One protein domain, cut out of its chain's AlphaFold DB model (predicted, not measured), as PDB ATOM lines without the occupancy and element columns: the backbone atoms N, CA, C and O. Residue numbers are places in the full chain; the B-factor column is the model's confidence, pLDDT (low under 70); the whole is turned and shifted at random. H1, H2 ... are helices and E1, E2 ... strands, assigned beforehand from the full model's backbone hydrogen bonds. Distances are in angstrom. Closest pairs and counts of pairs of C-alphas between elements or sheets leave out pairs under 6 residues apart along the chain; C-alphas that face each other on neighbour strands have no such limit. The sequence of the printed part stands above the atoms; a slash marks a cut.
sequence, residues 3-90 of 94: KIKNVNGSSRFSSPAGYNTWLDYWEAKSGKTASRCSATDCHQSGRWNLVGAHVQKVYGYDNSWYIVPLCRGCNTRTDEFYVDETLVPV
ATOM      1  N   LYS A   3      75.679  17.114  -9.901       97.81
ATOM      2  CA  LYS A   3      74.288  16.796 -10.246       97.81
ATOM      3  C   LYS A   3      73.412  18.027 -10.023       97.81
ATOM      4  O   LYS A   3      73.404  18.587  -8.919       97.81
ATOM      5  N   ILE A   4      72.701  18.448 -11.059       97.88
ATOM      6  CA  ILE A   4      71.869  19.650 -11.047       97.88
ATOM      7  C   ILE A   4      70.467  19.368 -11.589       97.88
ATOM      8  O   ILE A   4      70.217  18.331 -12.202       97.88
ATOM      9  N   LYS A   5      69.565  20.318 -11.353       97.81
ATOM     10  CA  LYS A   5      68.252  20.427 -11.996       97.81
ATOM     11  C   LYS A   5      68.053  21.850 -12.515       97.81
ATOM     12  O   LYS A   5      68.555  22.797 -11.903       97.81
ATOM     13  N   ASN A   6      67.319  22.004 -13.614       97.88
ATOM     14  CA  ASN A   6      66.983  23.322 -14.152       97.88
ATOM     15  C   ASN A   6      66.006  24.069 -13.236       97.88
ATOM     16  O   ASN A   6      65.114  23.479 -12.622       97.88
ATOM     17  N   VAL A   7      66.151  25.391 -13.190       96.25
ATOM     18  CA  VAL A   7      65.190  26.287 -12.547       96.25
ATOM     19  C   VAL A   7      64.168  26.749 -13.581       96.25
ATOM     20  O   VAL A   7      64.435  27.625 -14.411       96.25
ATOM     21  N   ASN A   8      62.969  26.177 -13.512       91.62
ATOM     22  CA  ASN A   8      61.882  26.496 -14.434       91.62
ATOM     23  C   ASN A   8      61.319  27.907 -14.199       91.62
ATOM     24  O   ASN A   8      61.174  28.367 -13.067       91.62
ATOM     25  N   GLY A   9      60.982  28.604 -15.290       89.00
ATOM     26  CA  GLY A   9      60.429  29.964 -15.242       89.00
ATOM     27  C   GLY A   9      61.446  31.063 -14.910       89.00
ATOM     28  O   GLY A   9      61.045  32.198 -14.656       89.00
ATOM     29  N   SER A  10      62.745  30.747 -14.925       91.00
ATOM     30  CA  SER A  10      63.843  31.699 -14.700       91.00
ATOM     31  C   SER A  10      64.092  32.654 -15.876       91.00
ATOM     32  O   SER A  10      64.790  33.649 -15.722       91.00
ATOM     33  N   SER A  11      63.472  32.422 -17.037       87.00
ATOM     34  CA  SER A  11      63.579  33.303 -18.213       87.00
ATOM     35  C   SER A  11      63.056  34.725 -17.985       87.00
ATOM     36  O   SER A  11      63.381  35.617 -18.762       87.00
ATOM     37  N   ARG A  12      62.268  34.949 -16.926       87.75
ATOM     38  CA  ARG A  12      61.795  36.282 -16.521       87.75
ATOM     39  C   ARG A  12      62.902  37.189 -15.977       87.75
ATOM     40  O   ARG A  12      62.708  38.397 -15.924       87.75
ATOM     41  N   PHE A  13      64.021  36.618 -15.530       90.50
ATOM     42  CA  PHE A  13      65.114  37.381 -14.939       90.50
ATOM     43  C   PHE A  13      66.052  37.884 -16.033       90.50
ATOM     44  O   PHE A  13      66.692  37.097 -16.739       90.50
ATOM     45  N   SER A  14      66.155  39.207 -16.154       91.81
ATOM     46  CA  SER A  14      67.165  39.847 -16.992       91.81
ATOM     47  C   SER A  14      68.569  39.492 -16.505       91.81
ATOM     48  O   SER A  14      68.785  39.282 -15.310       91.81
ATOM     49  N   SER A  15      69.537  39.459 -17.422       91.88
ATOM     50  CA  SER A  15      70.941  39.344 -17.035       91.88
ATOM     51  C   SER A  15      71.361  40.514 -16.133       91.88
ATOM     52  O   SER A  15      70.777  41.600 -16.216       91.88
ATOM     53  N   PRO A  16      72.370  40.325 -15.262       92.19
ATOM     54  CA  PRO A  16      72.858  41.396 -14.403       92.19
ATOM     55  C   PRO A  16      73.398  42.579 -15.219       92.19
ATOM     56  O   PRO A  16      73.908  42.401 -16.328       92.19
ATOM     57  N   ALA A  17      73.335  43.784 -14.646       91.00
ATOM     58  CA  ALA A  17      73.851  44.993 -15.285       91.00
ATOM     59  C   ALA A  17      75.318  44.820 -15.723       91.00
ATOM     60  O   ALA A  17      76.144  44.295 -14.974       91.00
ATOM     61  N   GLY A  18      75.629  45.268 -16.941       92.94
ATOM     62  CA  GLY A  18      76.951  45.103 -17.557       92.94
ATOM     63  C   GLY A  18      77.125  43.827 -18.391       92.94
ATOM     64  O   GLY A  18      78.184  43.651 -18.986       92.94
ATOM     65  N   TYR A  19      76.103  42.968 -18.481       95.38
ATOM     66  CA  TYR A  19      76.119  41.755 -19.306       95.38
ATOM     67  C   TYR A  19      74.912  41.709 -20.246       95.38
ATOM     68  O   TYR A  19      73.780  41.936 -19.813       95.38
ATOM     69  N   ASN A  20      75.133  41.362 -21.520       95.62
ATOM     70  CA  ASN A  20      74.046  41.274 -22.506       95.62
ATOM     71  C   ASN A  20      73.196  40.008 -22.315       95.62
ATOM     72  O   ASN A  20      72.013  39.996 -22.640       95.62
ATOM     73  N   THR A  21      73.799  38.936 -21.798       96.75
ATOM     74  CA  THR A  21      73.136  37.658 -21.538       96.75
ATOM     75  C   THR A  21      73.671  36.988 -20.274       96.75
ATOM     76  O   THR A  21      74.767  37.274 -19.787       96.75
ATOM     77  N   TRP A  22      72.917  36.011 -19.769       97.62
ATOM     78  CA  TRP A  22      73.379  35.117 -18.706       97.62
ATOM     79  C   TRP A  22      74.597  34.277 -19.106       97.62
ATOM     80  O   TRP A  22      75.395  33.913 -18.244       97.62
ATOM     81  N   LEU A  23      74.767  33.987 -20.401       98.12
ATOM     82  CA  LEU A  23      75.959  33.295 -20.886       98.12
ATOM     83  C   LEU A  23      77.190  34.204 -20.787       98.12
ATOM     84  O   LEU A  23      78.213  33.758 -20.282       98.12
ATOM     85  N   ASP A  24      77.067  35.482 -21.168       98.00
ATOM     86  CA  ASP A  24      78.161  36.459 -21.031       98.00
ATOM     87  C   ASP A  24      78.555  36.645 -19.559       98.00
ATOM     88  O   ASP A  24      79.738  36.732 -19.230       98.00
ATOM     89  N   TYR A  25      77.566  36.667 -18.658       97.50
ATOM     90  CA  TYR A  25      77.805  36.695 -17.215       97.50
ATOM     91  C   TYR A  25      78.633  35.488 -16.761       97.50
ATOM     92  O   TYR A  25      79.636  35.650 -16.064       97.50
ATOM     93  N   TRP A  26      78.241  34.280 -17.176       98.31
ATOM     94  CA  TRP A  26      78.986  33.072 -16.842       98.31
ATOM     95  C   TRP A  26      80.412  33.109 -17.390       98.31
ATOM     96  O   TRP A  26      81.343  32.817 -16.641       98.31
ATOM     97  N   GLU A  27      80.607  33.494 -18.654       98.31
ATOM     98  CA  GLU A  27      81.934  33.558 -19.283       98.31
ATOM     99  C   GLU A  27      82.848  34.532 -18.527       98.31
ATOM    100  O   GLU A  27      83.961  34.179 -18.131       98.31
ATOM    101  N   ALA A  28      82.340  35.723 -18.204       97.94
ATOM    102  CA  ALA A  28      83.094  36.730 -17.468       97.94
ATOM    103  C   ALA A  28      83.431  36.316 -16.028       97.94
ATOM    104  O   ALA A  28      84.510  36.636 -15.533       97.94
ATOM    105  N   LYS A  29      82.517  35.632 -15.326       97.62
ATOM    106  CA  LYS A  29      82.737  35.210 -13.932       97.62
ATOM    107  C   LYS A  29      83.538  33.921 -13.804       97.62
ATOM    108  O   LYS A  29      84.232  33.744 -12.809       97.62
ATOM    109  N   SER A  30      83.436  33.026 -14.780       97.62
ATOM    110  CA  SER A  30      84.212  31.784 -14.812       97.62
ATOM    111  C   SER A  30      85.611  31.973 -15.403       97.62
ATOM    112  O   SER A  30      86.478  31.140 -15.147       97.62
ATOM    113  N   GLY A  31      85.832  33.035 -16.190       98.06
ATOM    114  CA  GLY A  31      87.065  33.245 -16.955       98.06
ATOM    115  C   GLY A  31      87.211  32.290 -18.146       98.06
ATOM    116  O   GLY A  31      88.321  32.089 -18.634       98.06
ATOM    117  N   LYS A  32      86.113  31.667 -18.589       97.75
ATOM    118  CA  LYS A  32      86.083  30.657 -19.655       97.75
ATOM    119  C   LYS A  32      85.206  31.116 -20.818       97.75
ATOM    120  O   LYS A  32      84.278  31.892 -20.632       97.75
ATOM    121  N   THR A  33      85.444  30.551 -21.999       97.31
ATOM    122  CA  THR A  33      84.563  30.707 -23.166       97.31
ATOM    123  C   THR A  33      83.650  29.495 -23.288       97.31
ATOM    124  O   THR A  33      84.127  28.357 -23.326       97.31
ATOM    125  N   ALA A  34      82.341  29.716 -23.392       97.62
ATOM    126  CA  ALA A  34      81.381  28.637 -23.552       97.62
ATOM    127  C   ALA A  34      81.428  28.093 -24.988       97.62
ATOM    128  O   ALA A  34      81.005  28.747 -25.942       97.62
ATOM    129  N   SER A  35      81.943  26.875 -25.152       97.12
ATOM    130  CA  SER A  35      82.121  26.233 -26.463       97.12
ATOM    131  C   SER A  35      81.301  24.954 -26.648       97.12
ATOM    132  O   SER A  35      81.145  24.493 -27.781       97.12
ATOM    133  N   ARG A  36      80.743  24.391 -25.569       97.62
ATOM    134  CA  ARG A  36      79.901  23.187 -25.583       97.62
ATOM    135  C   ARG A  36      78.856  23.191 -24.472       97.62
ATOM    136  O   ARG A  36      78.981  23.934 -23.502       97.62
ATOM    137  N   CYS A  37      77.836  22.350 -24.628       98.44
ATOM    138  CA  CYS A  37      76.874  22.078 -23.566       98.44
ATOM    139  C   CYS A  37      77.589  21.420 -22.382       98.44
ATOM    140  O   CYS A  37      78.355  20.480 -22.581       98.44
ATOM    141  N   SER A  38      77.327  21.889 -21.162       98.38
ATOM    142  CA  SER A  38      77.941  21.319 -19.961       98.38
ATOM    143  C   SER A  38      77.277  20.033 -19.479       98.38
ATOM    144  O   SER A  38      77.832  19.377 -18.606       98.38
ATOM    145  N   ALA A  39      76.093  19.671 -19.990       98.44
ATOM    146  CA  ALA A  39      75.463  18.393 -19.662       98.44
ATOM    147  C   ALA A  39      76.334  17.242 -20.185       98.44
ATOM    148  O   ALA A  39      76.618  17.173 -21.380       98.44
ATOM    149  N   THR A  40      76.755  16.337 -19.299       97.88
ATOM    150  CA  THR A  40      77.753  15.300 -19.626       97.88
ATOM    151  C   THR A  40      77.261  14.269 -20.641       97.88
ATOM    152  O   THR A  40      78.067  13.593 -21.271       97.88
ATOM    153  N   ASP A  41      75.944  14.136 -20.787       97.69
ATOM    154  CA  ASP A  41      75.260  13.263 -21.744       97.69
ATOM    155  C   ASP A  41      74.876  13.990 -23.050       97.69
ATOM    156  O   ASP A  41      74.140  13.449 -23.874       97.69
ATOM    157  N   CYS A  42      75.367  15.218 -23.258       97.88
ATOM    158  CA  CYS A  42      75.093  16.030 -24.437       97.88
ATOM    159  C   CYS A  42      76.379  16.361 -25.201       97.88
ATOM    160  O   CYS A  42      77.338  16.894 -24.651       97.88
ATOM    161  N   HIS A  43      76.373  16.115 -26.512       95.31
ATOM    162  CA  HIS A  43      77.528  16.355 -27.388       95.31
ATOM    163  C   HIS A  43      77.384  17.613 -28.261       95.31
ATOM    164  O   HIS A  43      78.144  17.807 -29.207       95.31
ATOM    165  N   GLN A  44      76.404  18.474 -27.962       96.00
ATOM    166  CA  GLN A  44      76.196  19.726 -28.692       96.00
ATOM    167  C   GLN A  44      77.331  20.717 -28.416       96.00
ATOM    168  O   GLN A  44      77.663  21.008 -27.262       96.00
ATOM    169  N   SER A  45      77.884  21.277 -29.488       94.94
ATOM    170  CA  SER A  45      78.968  22.253 -29.461       94.94
ATOM    171  C   SER A  45      78.579  23.547 -30.179       94.94
ATOM    172  O   SER A  45      77.584  23.615 -30.901       94.94
ATOM    173  N   GLY A  46      79.370  24.593 -29.959       95.19
ATOM    174  CA  GLY A  46      79.170  25.914 -30.540       95.19
ATOM    175  C   GLY A  46      78.371  26.847 -29.634       95.19
ATOM    176  O   GLY A  46      77.236  26.570 -29.249       95.19
ATOM    177  N   ARG A  47      78.959  28.015 -29.352       96.50
ATOM    178  CA  ARG A  47      78.387  29.058 -28.486       96.50
ATOM    179  C   ARG A  47      76.985  29.513 -28.908       96.50
ATOM    180  O   ARG A  47      76.172  29.845 -28.057       96.50
ATOM    181  N   TRP A  48      76.688  29.503 -30.209       95.94
ATOM    182  CA  TRP A  48      75.424  29.978 -30.793       95.94
ATOM    183  C   TRP A  48      74.176  29.252 -30.259       95.94
ATOM    184  O   TRP A  48      73.090  29.834 -30.237       95.94
ATOM    185  N   ASN A  49      74.319  27.999 -29.815       96.25
ATOM    186  CA  ASN A  49      73.224  27.212 -29.244       96.25
ATOM    187  C   ASN A  49      73.215  27.220 -27.707       96.25
ATOM    188  O   ASN A  49      72.335  26.610 -27.099       96.25
ATOM    189  N   LEU A  50      74.198  27.860 -27.071       98.31
ATOM    190  CA  LEU A  50      74.338  27.874 -25.622       98.31
ATOM    191  C   LEU A  50      73.601  29.060 -25.007       98.31
ATOM    192  O   LEU A  50      73.454  30.124 -25.607       98.31
ATOM    193  N   VAL A  51      73.156  28.858 -23.776       98.00
ATOM    194  CA  VAL A  51      72.587  29.879 -22.899       98.00
ATOM    195  C   VAL A  51      73.199  29.733 -21.510       98.00
ATOM    196  O   VAL A  51      73.657  28.652 -21.140       98.00
ATOM    197  N   GLY A  52      73.194  30.810 -20.725       97.81
ATOM    198  CA  GLY A  52      73.462  30.722 -19.292       97.81
ATOM    199  C   GLY A  52      72.221  30.179 -18.593       97.81
ATOM    200  O   GLY A  52      71.283  30.930 -18.339       97.81
ATOM    201  N   ALA A  53      72.190  28.872 -18.349       97.88
ATOM    202  CA  ALA A  53      71.057  28.197 -17.736       97.88
ATOM    203  C   ALA A  53      71.061  28.386 -16.221       97.88
ATOM    204  O   ALA A  53      72.096  28.200 -15.581       97.88
ATOM    205  N   HIS A  54      69.895  28.693 -15.653       97.62
ATOM    206  CA  HIS A  54      69.714  28.723 -14.207       97.62
ATOM    207  C   HIS A  54      69.495  27.307 -13.692       97.62
ATOM    208  O   HIS A  54      68.559  26.622 -14.110       97.62
ATOM    209  N   VAL A  55      70.335  26.885 -12.757       97.50
ATOM    210  CA  VAL A  55      70.304  25.541 -12.190       97.50
ATOM    211  C   VAL A  55      70.430  25.576 -10.674       97.50
ATOM    212  O   VAL A  55      71.002  26.499 -10.094       97.50
ATOM    213  N   GLN A  56      69.927  24.532 -10.027       97.25
ATOM    214  CA  GLN A  56      70.165  24.247  -8.616       97.25
ATOM    215  C   GLN A  56      70.939  22.941  -8.484       97.25
ATOM    216  O   GLN A  56      70.734  21.999  -9.251       97.25
ATOM    217  N   LYS A  57      71.804  22.863  -7.476       97.12
ATOM    218  CA  LYS A  57      72.435  21.602  -7.078       97.12
ATOM    219  C   LYS A  57      71.364  20.681  -6.498       97.12
ATOM    220  O   LYS A  57      70.594  21.113  -5.647       97.12
ATOM    221  N   VAL A  58      71.345  19.414  -6.911       96.31
ATOM    222  CA  VAL A  58      70.414  18.421  -6.340       96.31
ATOM    223  C   VAL A  58      70.701  18.199  -4.853       96.31
ATOM    224  O   VAL A  58      69.781  18.136  -4.048       96.31
ATOM    225  N   TYR A  59      71.983  18.154  -4.484       92.00
ATOM    226  CA  TYR A  59      72.447  17.928  -3.111       92.00
ATOM    227  C   TYR A  59      72.931  19.221  -2.422       92.00
ATOM    228  O   TYR A  59      73.878  19.191  -1.642       92.00
ATOM    229  N   GLY A  60      72.350  20.376  -2.774       86.56
ATOM    230  CA  GLY A  60      72.613  21.651  -2.093       86.56
ATOM    231  C   GLY A  60      71.760  21.808  -0.831       86.56
ATOM    232  O   GLY A  60      70.616  21.365  -0.810       86.56
ATOM    233  N   TYR A  61      72.307  22.437   0.210       86.00
ATOM    234  CA  TYR A  61      71.575  22.745   1.453       86.00
ATOM    235  C   TYR A  61      70.883  24.107   1.392       86.00
ATOM    236  O   TYR A  61      69.845  24.328   2.009       86.00
ATOM    237  N   ASP A  62      71.470  25.020   0.630       78.94
ATOM    238  CA  ASP A  62      70.929  26.308   0.267       78.94
ATOM    239  C   ASP A  62      70.270  26.158  -1.108       78.94
ATOM    240  O   ASP A  62      70.883  25.666  -2.053       78.94
ATOM    241  N   ASN A  63      69.009  26.569  -1.262       85.44
ATOM    242  CA  ASN A  63      68.295  26.558  -2.551       85.44
ATOM    243  C   ASN A  63      68.884  27.566  -3.568       85.44
ATOM    244  O   ASN A  63      68.165  28.098  -4.412       85.44
ATOM    245  N   SER A  64      70.186  27.831  -3.482       93.38
ATOM    246  CA  SER A  64      70.982  28.746  -4.275       93.38
ATOM    247  C   SER A  64      70.959  28.379  -5.745       93.38
ATOM    248  O   SER A  64      71.040  27.208  -6.132       93.38
ATOM    249  N   TRP A  65      70.846  29.413  -6.569       95.75
ATOM    250  CA  TRP A  65      70.841  29.286  -8.015       95.75
ATOM    251  C   TRP A  65      72.234  29.548  -8.560       95.75
ATOM    252  O   TRP A  65      73.000  30.367  -8.044       95.75
ATOM    253  N   TYR A  66      72.540  28.851  -9.640       97.19
ATOM    254  CA  TYR A  66      73.795  28.962 -10.351       97.19
ATOM    255  C   TYR A  66      73.528  29.102 -11.840       97.19
ATOM    256  O   TYR A  66      72.484  28.681 -12.333       97.19
ATOM    257  N   ILE A  67      74.507  29.646 -12.546       98.25
ATOM    258  CA  ILE A  67      74.560  29.701 -13.993       98.25
ATOM    259  C   ILE A  67      75.575  28.676 -14.488       98.25
ATOM    260  O   ILE A  67      76.676  28.567 -13.939       98.25
ATOM    261  N   VAL A  68      75.203  27.945 -15.536       98.50
ATOM    262  CA  VAL A  68      76.090  27.038 -16.275       98.50
ATOM    263  C   VAL A  68      75.708  27.027 -17.764       98.50
ATOM    264  O   VAL A  68      74.524  27.184 -18.076       98.50
ATOM    265  N   PRO A  69      76.652  26.869 -18.709       98.50
ATOM    266  CA  PRO A  69      76.330  26.793 -20.127       98.50
ATOM    267  C   PRO A  69      75.546  25.525 -20.454       98.50
ATOM    268  O   PRO A  69      76.037  24.412 -20.298       98.50
ATOM    269  N   LEU A  70      74.339  25.666 -20.986       98.62
ATOM    270  CA  LEU A  70      73.600  24.540 -21.559       98.62
ATOM    271  C   LEU A  70      73.138  24.893 -22.960       98.62
ATOM    272  O   LEU A  70      72.867  26.055 -23.258       98.62
ATOM    273  N   CYS A  71      73.012  23.886 -23.823       98.44
ATOM    274  CA  CYS A  71      72.294  24.091 -25.069       98.44
ATOM    275  C   CYS A  71      70.808  24.344 -24.783       98.44
ATOM    276  O   CYS A  71      70.280  23.916 -23.750       98.44
ATOM    277  N   ARG A  72      70.108  25.003 -25.711       96.75
ATOM    278  CA  ARG A  72      68.680  25.334 -25.549       96.75
ATOM    279  C   ARG A  72      67.812  24.122 -25.188       96.75
ATOM    280  O   ARG A  72      66.917  24.266 -24.368       96.75
ATOM    281  N   GLY A  73      68.108  22.939 -25.737       97.06
ATOM    282  CA  GLY A  73      67.386  21.700 -25.415       97.06
ATOM    283  C   GLY A  73      67.686  21.148 -24.015       97.06
ATOM    284  O   GLY A  73      66.781  20.704 -23.316       97.06
ATOM    285  N   CYS A  74      68.937  21.215 -23.550       98.25
ATOM    286  CA  CYS A  74      69.271  20.804 -22.183       98.25
ATOM    287  C   CYS A  74      68.701  21.774 -21.136       98.25
ATOM    288  O   CYS A  74      68.335  21.344 -20.045       98.25
ATOM    289  N   ASN A  75      68.555  23.056 -21.480       97.88
ATOM    290  CA  ASN A  75      67.939  24.073 -20.624       97.88
ATOM    291  C   ASN A  75      66.411  23.903 -20.445       97.88
ATOM    292  O   ASN A  75      65.807  24.612 -19.648       97.88
ATOM    293  N   THR A  76      65.769  22.977 -21.165       96.19
ATOM    294  CA  THR A  76      64.338  22.647 -20.990       96.19
ATOM    295  C   THR A  76      64.111  21.299 -20.309       96.19
ATOM    296  O   THR A  76      62.970  20.860 -20.182       96.19
ATOM    297  N   ARG A  77      65.182  20.614 -19.894       96.94
ATOM    298  CA  ARG A  77      65.091  19.329 -19.192       96.94
ATOM    299  C   ARG A  77      64.389  19.477 -17.849       96.94
ATOM    300  O   ARG A  77      64.642  20.437 -17.120       96.94
ATOM    301  N   THR A  78      63.551  18.500 -17.520       96.44
ATOM    302  CA  THR A  78      62.829  18.407 -16.240       96.44
ATOM    303  C   THR A  78      63.425  17.362 -15.298       96.44
ATOM    304  O   THR A  78      63.012  17.279 -14.146       96.44
ATOM    305  N   ASP A  79      64.361  16.550 -15.786       97.62
ATOM    306  CA  ASP A  79      65.098  15.557 -15.019       97.62
ATOM    307  C   ASP A  79      66.381  16.140 -14.401       97.62
ATOM    308  O   ASP A  79      66.774  17.282 -14.652       97.62
ATOM    309  N   GLU A  80      67.034  15.342 -13.560       98.12
ATOM    310  CA  GLU A  80      68.319  15.675 -12.952       98.12
ATOM    311  C   GLU A  80      69.463  15.099 -13.785       98.12
ATOM    312  O   GLU A  80      69.443  13.922 -14.141       98.12
ATOM    313  N   PHE A  81      70.507  15.887 -14.026       98.31
ATOM    314  CA  PHE A  81      71.639  15.465 -14.850       98.31
ATOM    315  C   PHE A  81      72.962  16.014 -14.316       98.31
ATOM    316  O   PHE A  81      72.998  16.910 -13.468       98.31
ATOM    317  N   TYR A  82      74.065  15.430 -14.778       98.50
ATOM    318  CA  TYR A  82      75.403  15.867 -14.402       98.50
ATOM    319  C   TYR A  82      75.915  16.940 -15.352       98.50
ATOM    320  O   TYR A  82      75.698  16.873 -16.563       98.50
ATOM    321  N   VAL A  83      76.646  17.901 -14.788       98.31
ATOM    322  CA  VAL A  83      77.418  18.883 -15.550       98.31
ATOM    323  C   VAL A  83      78.907  18.818 -15.225       98.31
ATOM    324  O   VAL A  83      79.296  18.458 -14.104       98.31
ATOM    325  N   ASP A  84      79.742  19.168 -16.203       96.94
ATOM    326  CA  ASP A  84      81.207  19.160 -16.100       96.94
ATOM    327  C   ASP A  84      81.861  20.554 -16.113       96.94
ATOM    328  O   ASP A  84      83.087  20.649 -16.057       96.94
ATOM    329  N   GLU A  85      81.069  21.628 -16.093       97.38
ATOM    330  CA  GLU A  85      81.564  23.010 -16.031       97.38
ATOM    331  C   GLU A  85      81.390  23.691 -14.669       97.38
ATOM    332  O   GLU A  85      80.700  23.213 -13.765       97.38
ATOM    333  N   THR A  86      82.045  24.847 -14.538       97.00
ATOM    334  CA  THR A  86      81.958  25.712 -13.357       97.00
ATOM    335  C   THR A  86      80.520  26.186 -13.132       97.00
ATOM    336  O   THR A  86      79.905  26.755 -14.030       97.00
ATOM    337  N   LEU A  87      80.007  26.033 -11.910       97.56
ATOM    338  CA  LEU A  87      78.751  26.652 -11.486       97.56
ATOM    339  C   LEU A  87      79.027  28.056 -10.943       97.56
ATOM    340  O   LEU A  87      79.639  28.197  -9.883       97.56
ATOM    341  N   VAL A  88      78.575  29.088 -11.653       97.75
ATOM    342  CA  VAL A  88      78.722  30.485 -11.213       97.75
ATOM    343  C   VAL A  88      77.494  30.875 -10.387       97.75
ATOM    344  O   VAL A  88      76.390  30.771 -10.912       97.75
ATOM    345  N   PRO A  89      77.624  31.311  -9.121       96.00
ATOM    346  CA  PRO A  89      76.475  31.743  -8.321       96.00
ATOM    347  C   PRO A  89      75.720  32.901  -8.976       96.00
ATOM    348  O   PRO A  89      76.339  33.807  -9.528       96.00
ATOM    349  N   VAL A  90      74.392  32.898  -8.884       94.88
ATOM    350  CA  VAL A  90      73.574  34.060  -9.261       94.88
ATOM    351  C   VAL A  90      73.825  35.204  -8.257       94.88
ATOM    352  O   VAL A  90      73.944  34.931  -7.061       94.88
TER     353      VAL A  90
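This is residues 3 to 90 of the 94 residues of an uncharacterized protein of Prevotella copri (UniProt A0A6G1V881). Little regular structure: a strongly twisted sheet, curled like part of a barrel, has one short helix, H1, over E3 and E2, with long links, residues 7 to 21 and 31 to 49, before and after H1. The 88 printed residues hold E1, H1, E2, E3, E4 in chain order; the antiparallel sheet runs E3, E2, E1, E4. Class mixed, 31 residues in named elements; compact, radius of gyration of the C-alphas 11.8 A, spans 30 by 29 by 23 A.

E2, residues 50 to 57, spans 19.7 A; E3, 65 to 71, 17.9 A; E1, 3 to 6, starts at C-alpha (74.288, 16.796, -10.246); E4, 81 to 83, ends at (77.418, 18.883, -15.550). H1, 22 to 30, spans 12.0 A.

E2 and E3 form a hairpin (N 53 to O 68, 2.9 A). E2 bends by 54 degrees at residue 54. N 5 and O 56 of E1 and E2 are 2.9 A apart, N 4 and O 81 of E1 and E4 2.9 A. H1, with every O i to N i+4 pair within hydrogen-bond range, is on the sheet at a height of 8.5 A; the C-alphas of Leu 23 and Gly 52 are its closest to E2, 3.9 A.

The C-alphas farthest apart, Trp 48 and Tyr 61, are 33.3 A apart. The printed part has no cut; no printed residue is under 70.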